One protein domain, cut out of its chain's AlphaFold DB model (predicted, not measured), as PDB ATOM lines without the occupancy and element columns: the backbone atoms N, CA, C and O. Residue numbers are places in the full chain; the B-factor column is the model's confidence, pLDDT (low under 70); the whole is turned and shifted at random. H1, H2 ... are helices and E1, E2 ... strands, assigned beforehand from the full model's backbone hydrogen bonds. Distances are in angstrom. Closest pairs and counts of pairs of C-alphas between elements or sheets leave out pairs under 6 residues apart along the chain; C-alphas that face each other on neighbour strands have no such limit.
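AT A GLANCE: This is residues 17 to 106 of the 107 residues of an uncharacterized protein of Aegilops tauschii subsp. strangulata (UniProt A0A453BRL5). A three-stranded sheet has the short helix H1 packed over E3 near one end, while H2 only grazes the sheet near its other end. Beyond H2, the long helix H3 sticks out as a free arm with its residues 88 to 104. The printed part has 90 residues, with E1, E2, E3, H1, H2 and H3 in chain order; the class is mixed, helices and strands. The sheet, in order E1, E2, E3, is antiparallel. The whole is loose, with a radius of gyration of the C-alphas of 17.6 A, and flat, spanning 44 by 40 by 20 A.

HOW THE PARTS SIT: E1, residues 17 to 22, and E2, residues 26 to 33, form a hairpin at 168 degrees, with N 21 and O 28 2.8 A apart. E2 and E3, residues 40 to 45, form another at 158 degrees, with N 29 and O 42 2.9 A apart. The three make a meander, each strand the antiparallel neighbour of the one before. H1, residues 48 to 57, is on the sheet over E3 at a height of 8.7 A, only just slantwise at 31 degrees on the local plane; the closest C-alphas, of Gly 45 and Val 51, are 5.8 A apart. H2, residues 69 to 76, only grazes the sheet with residues 69 to 73. H3, residues 84 to 104, is apart from E1, E2, E3, H1 and H2. Every O i to N i+4 pair is within hydrogen-bond range in H1 and H2, and 15 of 17 in H3.

IN THESE COORDINATES: E1 begins at C-alpha 17 (-157.811, -10.337, 50.079). E2 is 21.6 A long. H3, 30.4 A long, ends at C-alpha 104 (-181.304, -6.471, 53.272).

THE WHOLE: The farthest C-alphas, of Gly 24 and Asn 82, are 48.2 A apart. The printed part has no cut. The link from H1 to H2 is long, 11 residues. Residues 77 to 93 and 106 have pLDDT under 70.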
ATOM      1  N   SER A  17    -158.161 -11.396  51.027       93.19
ATOM      2  CA  SER A  17    -157.811 -10.337  50.079       93.19
ATOM      3  C   SER A  17    -156.539 -10.703  49.328       93.19
ATOM      4  O   SER A  17    -155.578 -11.154  49.946       93.19
ATOM      5  N   ALA A  18    -156.516 -10.457  48.022       94.81
ATOM      6  CA  ALA A  18    -155.399 -10.813  47.160       94.81
ATOM      7  C   ALA A  18    -154.811  -9.573  46.485       94.81
ATOM      8  O   ALA A  18    -155.551  -8.729  45.974       94.81
ATOM      9  N   VAL A  19    -153.481  -9.492  46.422       95.88
ATOM     10  CA  VAL A  19    -152.787  -8.587  45.496       95.88
ATOM     11  C   VAL A  19    -152.312  -9.399  44.301       95.88
ATOM     12  O   VAL A  19    -151.584 -10.374  44.473       95.88
ATOM     13  N   ILE A  20    -152.730  -8.999  43.101       95.50
ATOM     14  CA  ILE A  20    -152.542  -9.781  41.877       95.50
ATOM     15  C   ILE A  20    -151.501  -9.112  40.977       95.50
ATOM     16  O   ILE A  20    -151.633  -7.940  40.625       95.50
ATOM     17  N   TYR A  21    -150.506  -9.888  40.553       94.25
ATOM     18  CA  TYR A  21    -149.492  -9.507  39.573       94.25
ATOM     19  C   TYR A  21    -149.564 -10.446  38.371       94.25
ATOM     20  O   TYR A  21    -149.575 -11.668  38.528       94.25
ATOM     21  N   GLN A  22    -149.592  -9.889  37.163       93.00
ATOM     22  CA  GLN A  22    -149.710 -10.668  35.935       93.00
ATOM     23  C   GLN A  22    -148.690 -10.205  34.899       93.00
ATOM     24  O   GLN A  22    -148.620  -9.021  34.581       93.00
ATOM     25  N   ASP A  23    -147.954 -11.161  34.333       85.94
ATOM     26  CA  ASP A  23    -146.933 -10.929  33.293       85.94
ATOM     27  C   ASP A  23    -147.280 -11.663  31.977       85.94
ATOM     28  O   ASP A  23    -146.433 -12.059  31.180       85.94
ATOM     29  N   GLY A  24    -148.565 -11.966  31.768       84.88
ATOM     30  CA  GLY A  24    -149.087 -12.681  30.594       84.88
ATOM     31  C   GLY A  24    -148.752 -14.180  30.526       84.88
ATOM     32  O   GLY A  24    -149.530 -14.948  29.967       84.88
ATOM     33  N   LYS A  25    -147.639 -14.619  31.124       88.44
ATOM     34  CA  LYS A  25    -147.218 -16.034  31.203       88.44
ATOM     35  C   LYS A  25    -147.550 -16.683  32.542       88.44
ATOM     36  O   LYS A  25    -147.829 -17.880  32.597       88.44
ATOM     37  N   ILE A  26    -147.500 -15.889  33.606       93.56
ATOM     38  CA  ILE A  26    -147.781 -16.300  34.979       93.56
ATOM     39  C   ILE A  26    -148.663 -15.268  35.675       93.56
ATOM     40  O   ILE A  26    -148.670 -14.087  35.312       93.56
ATOM     41  N   LEU A  27    -149.387 -15.744  36.679       94.56
ATOM     42  CA  LEU A  27    -150.187 -14.966  37.608       94.56
ATOM     43  C   LEU A  27    -149.668 -15.254  39.016       94.56
ATOM     44  O   LEU A  27    -149.536 -16.418  39.398       94.56
ATOM     45  N   ILE A  28    -149.354 -14.206  39.764       95.06
ATOM     46  CA  ILE A  28    -148.898 -14.294  41.147       95.06
ATOM     47  C   ILE A  28    -149.921 -13.571  42.013       95.06
ATOM     48  O   ILE A  28    -150.210 -12.398  41.782       95.06
ATOM     49  N   GLU A  29    -150.456 -14.265  43.007       95.81
ATOM     50  CA  GLU A  29    -151.423 -13.722  43.957       95.81
ATOM     51  C   GLU A  29    -150.812 -13.775  45.354       95.81
ATOM     52  O   GLU A  29    -150.331 -14.821  45.791       95.81
ATOM     53  N   VAL A  30    -150.797 -12.635  46.040       95.06
ATOM     54  CA  VAL A  30    -150.404 -12.546  47.448       95.06
ATOM     55  C   VAL A  30    -151.679 -12.503  48.282       95.06
ATOM     56  O   VAL A  30    -152.291 -11.445  48.451       95.06
ATOM     57  N   ASP A  31    -152.074 -13.668  48.777       94.69
ATOM     58  CA  ASP A  31    -153.312 -13.903  49.506       94.69
ATOM     59  C   ASP A  31    -153.131 -13.663  51.004       94.69
ATOM     60  O   ASP A  31    -152.310 -14.288  51.677       94.69
ATOM     61  N   HIS A  32    -153.950 -12.765  51.537       94.00
ATOM     62  CA  HIS A  32    -154.052 -12.470  52.957       94.00
ATOM     63  C   HIS A  32    -155.350 -13.091  53.464       94.00
ATOM     64  O   HIS A  32    -156.440 -12.598  53.162       94.00
ATOM     65  N   LEU A  33    -155.229 -14.197  54.198       91.25
ATOM     66  CA  LEU A  33    -156.362 -14.893  54.801       91.25
ATOM     67  C   LEU A  33    -156.677 -14.270  56.162       91.25
ATOM     68  O   LEU A  33    -155.791 -14.140  57.009       91.25
ATOM     69  N   GLN A  34    -157.937 -13.911  56.400       85.38
ATOM     70  CA  GLN A  34    -158.354 -13.401  57.703       85.38
ATOM     71  C   GLN A  34    -158.167 -14.489  58.775       85.38
ATOM     72  O   GLN A  34    -158.625 -15.619  58.614       85.38
ATOM     73  N   GLY A  35    -157.487 -14.148  59.872       79.25
ATOM     74  CA  GLY A  35    -157.172 -15.089  60.955       79.25
ATOM     75  C   GLY A  35    -155.825 -15.805  60.815       79.25
ATOM     76  O   GLY A  35    -155.407 -16.467  61.758       79.25
ATOM     77  N   VAL A  36    -155.105 -15.622  59.700       86.12
ATOM     78  CA  VAL A  36    -153.749 -16.156  59.518       86.12
ATOM     79  C   VAL A  36    -152.739 -15.012  59.464       86.12
ATOM     80  O   VAL A  36    -152.900 -14.062  58.704       86.12
ATOM     81  N   THR A  37    -151.683 -15.098  60.275       84.62
ATOM     82  CA  THR A  37    -150.692 -14.017  60.417       84.62
ATOM     83  C   THR A  37    -149.849 -13.806  59.162       84.62
ATOM     84  O   THR A  37    -149.518 -12.671  58.825       84.62
ATOM     85  N   ASN A  38    -149.487 -14.891  58.473       89.00
ATOM     86  CA  ASN A  38    -148.574 -14.836  57.336       89.00
ATOM     87  C   ASN A  38    -149.355 -14.958  56.019       89.00
ATOM     88  O   ASN A  38    -150.214 -15.838  55.914       89.00
ATOM     89  N   PRO A  39    -149.046 -14.126  55.009       92.12
ATOM     90  CA  PRO A  39    -149.669 -14.244  53.700       92.12
ATOM     91  C   PRO A  39    -149.183 -15.500  52.969       92.12
ATOM     92  O   PRO A  39    -148.064 -15.975  53.183       92.12
ATOM     93  N   TYR A  40    -150.016 -15.999  52.060       93.56
ATOM     94  CA  TYR A  40    -149.671 -17.077  51.138       93.56
ATOM     95  C   TYR A  40    -149.467 -16.526  49.734       93.56
ATOM     96  O   TYR A  40    -150.118 -15.569  49.327       93.56
ATOM     97  N   ILE A  41    -148.558 -17.143  48.984       94.19
ATOM     98  CA  ILE A  41    -148.306 -16.777  47.592       94.19
ATOM     99  C   ILE A  41    -148.800 -17.913  46.704       94.19
ATOM    100  O   ILE A  41    -148.313 -19.041  46.804       94.19
ATOM    101  N   GLN A  42    -149.746 -17.617  45.815       94.12
ATOM    102  CA  GLN A  42    -150.130 -18.522  44.738       94.12
ATOM    103  C   GLN A  42    -149.426 -18.120  43.451       94.12
ATOM    104  O   GLN A  42    -149.521 -16.980  43.008       94.12
ATOM    105  N   ILE A  43    -148.756 -19.081  42.820       94.00
ATOM    106  CA  ILE A  43    -148.162 -18.915  41.493       94.00
ATOM    107  C   ILE A  43    -148.929 -19.823  40.541       94.00
ATOM    108  O   ILE A  43    -148.909 -21.047  40.678       94.00
ATOM    109  N   LYS A  44    -149.616 -19.224  39.571       93.44
ATOM    110  CA  LYS A  44    -150.395 -19.925  38.550       93.44
ATOM    111  C   LYS A  44    -149.748 -19.690  37.190       93.44
ATOM    112  O   LYS A  44    -149.326 -18.584  36.861       93.44
ATOM    113  N   GLY A  45    -149.678 -20.735  36.381       92.44
ATOM    114  CA  GLY A  45    -149.116 -20.678  35.037       92.44
ATOM    115  C   GLY A  45    -149.478 -21.933  34.259       92.44
ATOM    116  O   GLY A  45    -149.819 -22.961  34.844       92.44
ATOM    117  N   THR A  46    -149.421 -21.853  32.933       89.81
ATOM    118  CA  THR A  46    -149.736 -22.985  32.044       89.81
ATOM    119  C   THR A  46    -148.588 -23.985  31.919       89.81
ATOM    120  O   THR A  46    -148.805 -25.121  31.506       89.81
ATOM    121  N   ASN A  47    -147.369 -23.580  32.281       92.75
ATOM    122  CA  ASN A  47    -146.164 -24.392  32.196       92.75
ATOM    123  C   ASN A  47    -145.511 -24.532  33.585       92.75
ATOM    124  O   ASN A  47    -145.252 -23.537  34.269       92.75
ATOM    125  N   LYS A  48    -145.227 -25.778  33.983       91.44
ATOM    126  CA  LYS A  48    -144.663 -26.116  35.296       91.44
ATOM    127  C   LYS A  48    -143.243 -25.581  35.482       91.44
ATOM    128  O   LYS A  48    -142.915 -25.135  36.577       91.44
ATOM    129  N   GLU A  49    -142.411 -25.615  34.445       92.50
ATOM    130  CA  GLU A  49    -141.040 -25.103  34.498       92.50
ATOM    131  C   GLU A  49    -141.029 -23.591  34.763       92.50
ATOM    132  O   GLU A  49    -140.249 -23.114  35.585       92.50
ATOM    133  N   ILE A  50    -141.950 -22.842  34.144       90.88
ATOM    134  CA  ILE A  50    -142.100 -21.397  34.369       90.88
ATOM    135  C   ILE A  50    -142.587 -21.117  35.798       90.88
ATOM    136  O   ILE A  50    -142.033 -20.247  36.469       90.88
ATOM    137  N   VAL A  51    -143.576 -21.870  36.293       92.25
ATOM    138  CA  VAL A  51    -144.060 -21.747  37.681       92.25
ATOM    139  C   VAL A  51    -142.936 -22.030  38.680       92.25
ATOM    140  O   VAL A  51    -142.742 -21.264  39.620       92.25
ATOM    141  N   SER A  52    -142.150 -23.086  38.448       91.44
ATOM    142  CA  SER A  52    -141.006 -23.432  39.297       91.44
ATOM    143  C   SER A  52    -139.930 -22.349  39.264       91.44
ATOM    144  O   SER A  52    -139.424 -21.966  40.310       91.44
ATOM    145  N   SER A  53    -139.609 -21.814  38.083       92.12
ATOM    146  CA  SER A  53    -138.632 -20.731  37.949       92.12
ATOM    147  C   SER A  53    -139.080 -19.463  38.680       92.12
ATOM    148  O   SER A  53    -138.250 -18.777  39.279       92.12
ATOM    149  N   ALA A  54    -140.376 -19.139  38.649       91.50
ATOM    150  CA  ALA A  54    -140.931 -18.010  39.390       91.50
ATOM    151  C   ALA A  54    -140.864 -18.240  40.907       91.50
ATOM    152  O   ALA A  54    -140.477 -17.334  41.642       91.50
ATOM    153  N   ALA A  55    -141.158 -19.458  41.371       91.81
ATOM    154  CA  ALA A  55    -141.043 -19.819  42.782       91.81
ATOM    155  C   ALA A  55    -139.598 -19.682  43.291       91.81
ATOM    156  O   ALA A  55    -139.378 -19.048  44.324       91.81
ATOM    157  N   SER A  56    -138.612 -20.171  42.532       92.56
ATOM    158  CA  SER A  56    -137.196 -20.007  42.880       92.56
ATOM    159  C   SER A  56    -136.744 -18.544  42.817       92.56
ATOM    160  O   SER A  56    -135.988 -18.093  43.673       92.56
ATOM    161  N   SER A  57    -137.265 -17.749  41.872       91.88
ATOM    162  CA  SER A  57    -136.986 -16.299  41.807       91.88
ATOM    163  C   SER A  57    -137.501 -15.545  43.038       91.88
ATOM    164  O   SER A  57    -136.910 -14.549  43.446       91.88
ATOM    165  N   LEU A  58    -138.582 -16.036  43.647       89.75
ATOM    166  CA  LEU A  58    -139.154 -15.513  44.889       89.75
ATOM    167  C   LEU A  58    -138.586 -16.191  46.146       89.75
ATOM    168  O   LEU A  58    -139.053 -15.909  47.246       89.75
ATOM    169  N   SER A  59    -137.581 -17.065  46.002       91.12
ATOM    170  CA  SER A  59    -136.974 -17.822  47.107       91.12
ATOM    171  C   SER A  59    -137.985 -18.658  47.907       91.12
ATOM    172  O   SER A  59    -137.863 -18.812  49.120       91.12
ATOM    173  N   LEU A  60    -138.993 -19.209  47.225       88.81
ATOM    174  CA  LEU A  60    -140.034 -20.055  47.824       88.81
ATOM    175  C   LEU A  60    -139.681 -21.550  47.792       88.81
ATOM    176  O   LEU A  60    -140.529 -22.402  48.071       88.81
ATOM    177  N   ASP A  61    -138.435 -21.889  47.463       84.38
ATOM    178  CA  ASP A  61    -137.974 -23.269  47.355       84.38
ATOM    179  C   ASP A  61    -138.141 -24.016  48.690       84.38
ATOM    180  O   ASP A  61    -137.502 -23.714  49.694       84.38
ATOM    181  N   GLY A  62    -139.039 -25.003  48.700       79.62
ATOM    182  CA  GLY A  62    -139.346 -25.825  49.874       79.62
ATOM    183  C   GLY A  62    -140.443 -25.262  50.783       79.62
ATOM    184  O   GLY A  62    -140.916 -25.982  51.657       79.62
ATOM    185  N   SER A  63    -140.917 -24.035  50.548       86.69
ATOM    186  CA  SER A  63    -142.021 -23.410  51.296       86.69
ATOM    187  C   SER A  63    -143.382 -23.672  50.634       86.69
ATOM    188  O   SER A  63    -144.224 -22.788  50.485       86.69
ATOM    189  N   TYR A  64    -143.596 -24.903  50.177       89.06
ATOM    190  CA  TYR A  64    -144.827 -25.292  49.497       89.06
ATOM    191  C   TYR A  64    -145.804 -25.919  50.485       89.06
ATOM    192  O   TYR A  64    -145.427 -26.742  51.319       89.06
ATOM    193  N   THR A  65    -147.083 -25.574  50.357       90.81
ATOM    194  CA  THR A  65    -148.165 -26.209  51.112       90.81
ATOM    195  C   THR A  65    -149.134 -26.897  50.162       90.81
ATOM    196  O   THR A  65    -149.475 -26.368  49.107       90.81
ATOM    197  N   THR A  66    -149.586 -28.091  50.541       92.25
ATOM    198  CA  THR A  66    -150.685 -28.808  49.877       92.25
ATOM    199  C   THR A  66    -152.023 -28.593  50.585       92.25
ATOM    200  O   THR A  66    -153.047 -29.110  50.138       92.25
ATOM    201  N   LYS A  67    -152.027 -27.846  51.697       92.25
ATOM    202  CA  LYS A  67    -153.228 -27.569  52.485       92.25
ATOM    203  C   LYS A  67    -154.113 -26.558  51.769       92.25
ATOM    204  O   LYS A  67    -153.628 -25.572  51.218       92.25
ATOM    205  N   SER A  68    -155.421 -26.788  51.824       90.50
ATOM    206  CA  SER A  68    -156.404 -25.807  51.367       90.50
ATOM    207  C   SER A  68    -156.528 -24.653  52.365       90.50
ATOM    208  O   SER A  68    -156.191 -24.795  53.541       90.50
ATOM    209  N   TYR A  69    -157.076 -23.520  51.922       90.25
ATOM    210  CA  TYR A  69    -157.341 -22.375  52.801       90.25
ATOM    211  C   TYR A  69    -158.261 -22.722  53.967       90.25
ATOM    212  O   TYR A  69    -157.996 -22.290  55.083       90.25
ATOM    213  N   LEU A  70    -159.272 -23.570  53.747       87.19
ATOM    214  CA  LEU A  70    -160.113 -24.065  54.839       87.19
ATOM    215  C   LEU A  70    -159.285 -24.803  55.887       87.19
ATOM    216  O   LEU A  70    -159.428 -24.533  57.072       87.19
ATOM    217  N   GLN A  71    -158.398 -25.701  55.459       85.69
ATOM    218  CA  GLN A  71    -157.566 -26.452  56.390       85.69
ATOM    219  C   GLN A  71    -156.598 -25.537  57.152       85.69
ATOM    220  O   GLN A  71    -156.478 -25.668  58.364       85.69
ATOM    221  N   ILE A  72    -155.952 -24.591  56.466       89.06
ATOM    222  CA  ILE A  72    -155.037 -23.624  57.091       89.06
ATOM    223  C   ILE A  72    -155.765 -22.797  58.155       89.06
ATOM    224  O   ILE A  72    -155.270 -22.657  59.270       89.06
ATOM    225  N   ILE A  73    -156.952 -22.282  57.828       85.62
ATOM    226  CA  ILE A  73    -157.742 -21.470  58.755       85.62
ATOM    227  C   ILE A  73    -158.184 -22.317  59.947       85.62
ATOM    228  O   ILE A  73    -157.987 -21.897  61.080       85.62
ATOM    229  N   LEU A  74    -158.704 -23.525  59.719       82.06
ATOM    230  CA  LEU A  74    -159.137 -24.417  60.798       82.06
ATOM    231  C   LEU A  74    -157.992 -24.797  61.749       82.06
ATOM    232  O   LEU A  74    -158.209 -24.861  62.953       82.06
ATOM    233  N   GLU A  75    -156.782 -25.015  61.231       82.44
ATOM    234  CA  GLU A  75    -155.595 -25.322  62.042       82.44
ATOM    235  C   GLU A  75    -155.023 -24.100  62.777       82.44
ATOM    236  O   GLU A  75    -154.374 -24.255  63.807       82.44
ATOM    237  N   SER A  76    -155.235 -22.890  62.253       75.31
ATOM    238  CA  SER A  76    -154.791 -21.646  62.897       75.31
ATOM    239  C   SER A  76    -155.648 -21.241  64.104       75.31
ATOM    240  O   SER A  76    -155.269 -20.346  64.861       75.31
ATOM    241  N   LEU A  77    -156.795 -21.900  64.298       68.31
ATOM    242  CA  LEU A  77    -157.680 -21.679  65.435       68.31
ATOM    243  C   LEU A  77    -157.159 -22.416  66.683       68.31
ATOM    244  O   LEU A  77    -156.560 -23.487  66.569       68.31
ATOM    245  N   PRO A  78    -157.383 -21.872  67.891       61.44
ATOM    246  CA  PRO A  78    -156.984 -22.539  69.124       61.44
ATOM    247  C   PRO A  78    -157.682 -23.902  69.257       61.44
ATOM    248  O   PRO A  78    -158.902 -24.002  69.130       61.44
ATOM    249  N   VAL A  79    -156.889 -24.946  69.521       54.81
ATOM    250  CA  VAL A  79    -157.378 -26.294  69.830       54.81
ATOM    251  C   VAL A  79    -158.002 -26.253  71.216       54.81
ATOM    252  O   VAL A  79    -157.295 -26.211  72.218       54.81
ATOM    253  N   ASP A  80    -159.324 -26.231  71.273       51.34
ATOM    254  CA  ASP A  80    -160.061 -26.482  72.502       51.34
ATOM    255  C   ASP A  80    -160.907 -27.744  72.270       51.34
ATOM    256  O   ASP A  80    -161.652 -27.859  71.294       51.34
ATOM    257  N   ASP A  81    -160.710 -28.758  73.111       49.91
ATOM    258  CA  ASP A  81    -161.128 -30.147  72.856       49.91
ATOM    259  C   ASP A  81    -162.663 -30.351  72.846       49.91
ATOM    260  O   ASP A  81    -163.150 -31.437  72.538       49.91
ATOM    261  N   ASN A  82    -163.453 -29.298  73.102       51.53
ATOM    262  CA  ASN A  82    -164.923 -29.280  72.996       51.53
ATOM    263  C   ASN A  82    -165.463 -28.434  71.820       51.53
ATOM    264  O   ASN A  82    -166.674 -28.231  71.690       51.53
ATOM    265  N   VAL A  83    -164.587 -27.901  70.965       52.00
ATOM    266  CA  VAL A  83    -164.893 -26.720  70.147       52.00
ATOM    267  C   VAL A  83    -165.197 -27.020  68.675       52.00
ATOM    268  O   VAL A  83    -165.748 -26.166  67.986       52.00
ATOM    269  N   THR A  84    -165.027 -28.252  68.190       47.78
ATOM    270  CA  THR A  84    -165.506 -28.635  66.843       47.78
ATOM    271  C   THR A  84    -167.017 -28.426  66.675       47.78
ATOM    272  O   THR A  84    -167.449 -27.935  65.637       47.78
ATOM    273  N   ALA A  85    -167.826 -28.674  67.712       47.72
ATOM    274  CA  ALA A  85    -169.259 -28.347  67.696       47.72
ATOM    275  C   ALA A  85    -169.546 -26.838  67.893       47.72
ATOM    276  O   ALA A  85    -170.546 -26.324  67.392       47.72
ATOM    277  N   GLY A  86    -168.678 -26.113  68.608       47.81
ATOM    278  CA  GLY A  86    -168.828 -24.682  68.912       47.81
ATOM    279  C   GLY A  86    -168.388 -23.736  67.784       47.81
ATOM    280  O   GLY A  86    -169.075 -22.756  67.506       47.81
ATOM    281  N   ILE A  87    -167.296 -24.044  67.075       52.06
ATOM    282  CA  ILE A  87    -166.776 -23.259  65.936       52.06
ATOM    283  C   ILE A  87    -167.702 -23.362  64.734       52.06
ATOM    284  O   ILE A  87    -167.970 -22.341  64.098       52.06
ATOM    285  N   HIS A  88    -168.234 -24.558  64.452       52.94
ATOM    286  CA  HIS A  88    -169.276 -24.703  63.438       52.94
ATOM    287  C   HIS A  88    -170.451 -23.771  63.737       52.94
ATOM    288  O   HIS A  88    -170.950 -23.133  62.820       52.94
ATOM    289  N   ASN A  89    -170.825 -23.606  65.009       57.34
ATOM    290  CA  ASN A  89    -171.868 -22.666  65.401       57.34
ATOM    291  C   ASN A  89    -171.449 -21.195  65.249       57.34
ATOM    292  O   ASN A  89    -172.250 -20.406  64.762       57.34
ATOM    293  N   GLN A  90    -170.221 -20.801  65.602       63.50
ATOM    294  CA  GLN A  90    -169.800 -19.395  65.499       63.50
ATOM    295  C   GLN A  90    -169.586 -18.941  64.047       63.50
ATOM    296  O   GLN A  90    -170.041 -17.859  63.674       63.50
ATOM    297  N   GLN A  91    -168.933 -19.756  63.210       67.44
ATOM    298  CA  GLN A  91    -168.788 -19.455  61.783       67.44
ATOM    299  C   GLN A  91    -170.132 -19.529  61.054       67.44
ATOM    300  O   GLN A  91    -170.390 -18.681  60.202       67.44
ATOM    301  N   ALA A  92    -171.013 -20.476  61.407       65.75
ATOM    302  CA  ALA A  92    -172.365 -20.525  60.850       65.75
ATOM    303  C   ALA A  92    -173.220 -19.327  61.289       65.75
ATOM    304  O   ALA A  92    -173.930 -18.773  60.458       65.75
ATOM    305  N   ALA A  93    -173.122 -18.882  62.546       68.50
ATOM    306  CA  ALA A  93    -173.837 -17.702  63.036       68.50
ATOM    307  C   ALA A  93    -173.370 -16.421  62.328       68.50
ATOM    308  O   ALA A  93    -174.190 -15.675  61.802       68.50
ATOM    309  N   ARG A  94    -172.052 -16.208  62.219       75.12
ATOM    310  CA  ARG A  94    -171.471 -15.093  61.448       75.12
ATOM    311  C   ARG A  94    -171.874 -15.130  59.976       75.12
ATOM    312  O   ARG A  94    -172.157 -14.091  59.387       75.12
ATOM    313  N   LEU A  95    -171.904 -16.318  59.377       75.06
ATOM    314  CA  LEU A  95    -172.359 -16.492  58.004       75.06
ATOM    315  C   LEU A  95    -173.842 -16.142  57.853       75.06
ATOM    316  O   LEU A  95    -174.202 -15.466  56.894       75.06
ATOM    317  N   GLN A  96    -174.686 -16.566  58.793       74.12
ATOM    318  CA  GLN A  96    -176.110 -16.241  58.800       74.12
ATOM    319  C   GLN A  96    -176.331 -14.722  58.891       74.12
ATOM    320  O   GLN A  96    -177.055 -14.173  58.063       74.12
ATOM    321  N   GLU A  97    -175.627 -14.032  59.796       80.19
ATOM    322  CA  GLU A  97    -175.654 -12.563  59.909       80.19
ATOM    323  C   GLU A  97    -175.240 -11.874  58.598       80.19
ATOM    324  O   GLU A  97    -175.897 -10.937  58.142       80.19
ATOM    325  N   LEU A  98    -174.168 -12.350  57.954       78.50
ATOM    326  CA  LEU A  98    -173.705 -11.806  56.674       78.50
ATOM    327  C   LEU A  98    -174.716 -12.036  55.546       78.50
ATOM    328  O   LEU A  98    -174.924 -11.149  54.719       78.50
ATOM    329  N   VAL A  99    -175.347 -13.213  55.498       78.56
ATOM    330  CA  VAL A  99    -176.385 -13.528  54.507       78.56
ATOM    331  C   VAL A  99    -177.585 -12.603  54.682       78.56
ATOM    332  O   VAL A  99    -178.045 -12.031  53.694       78.56
ATOM    333  N   GLU A 100    -178.053 -12.412  55.915       81.88
ATOM    334  CA  GLU A 100    -179.166 -11.513  56.239       81.88
ATOM    335  C   GLU A 100    -178.835 -10.057  55.889       81.88
ATOM    336  O   GLU A 100    -179.627  -9.374  55.235       81.88
ATOM    337  N   PHE A 101    -177.626  -9.600  56.224       80.50
ATOM    338  CA  PHE A 101    -177.152  -8.265  55.867       80.50
ATOM    339  C   PHE A 101    -177.123  -8.047  54.349       80.50
ATOM    340  O   PHE A 101    -177.669  -7.059  53.856       80.50
ATOM    341  N   ILE A 102    -176.542  -8.977  53.583       79.31
ATOM    342  CA  ILE A 102    -176.487  -8.881  52.117       79.31
ATOM    343  C   ILE A 102    -177.898  -8.870  51.521       79.31
ATOM    344  O   ILE A 102    -178.162  -8.084  50.616       79.31
ATOM    345  N   GLN A 103    -178.810  -9.707  52.021       74.81
ATOM    346  CA  GLN A 103    -180.196  -9.737  51.547       74.81
ATOM    347  C   GLN A 103    -180.916  -8.407  51.794       74.81
ATOM    348  O   GLN A 103    -181.623  -7.938  50.906       74.81
ATOM    349  N   SER A 104    -180.689  -7.765  52.945       78.75
ATOM    350  CA  SER A 104    -181.304  -6.471  53.272       78.75
ATOM    351  C   SER A 104    -180.835  -5.300  52.398       78.75
ATOM    352  O   SER A 104    -181.576  -4.338  52.237       78.75
ATOM    353  N   GLN A 105    -179.637  -5.379  51.807       73.31
ATOM    354  CA  GLN A 105    -179.093  -4.326  50.936       73.31
ATOM    355  C   GLN A 105    -179.548  -4.424  49.471       73.31
ATOM    356  O   GLN A 105    -179.247  -3.537  48.676       73.31
ATOM    357  N   VAL A 106    -180.236  -5.506  49.092       58.88
ATOM    358  CA  VAL A 106    -180.739  -5.735  47.723       58.88
ATOM    359  C   VAL A 106    -182.225  -5.334  47.592       58.88
ATOM    360  O   VAL A 106    -182.821  -5.523  46.533       58.88
TER     361      VAL A 106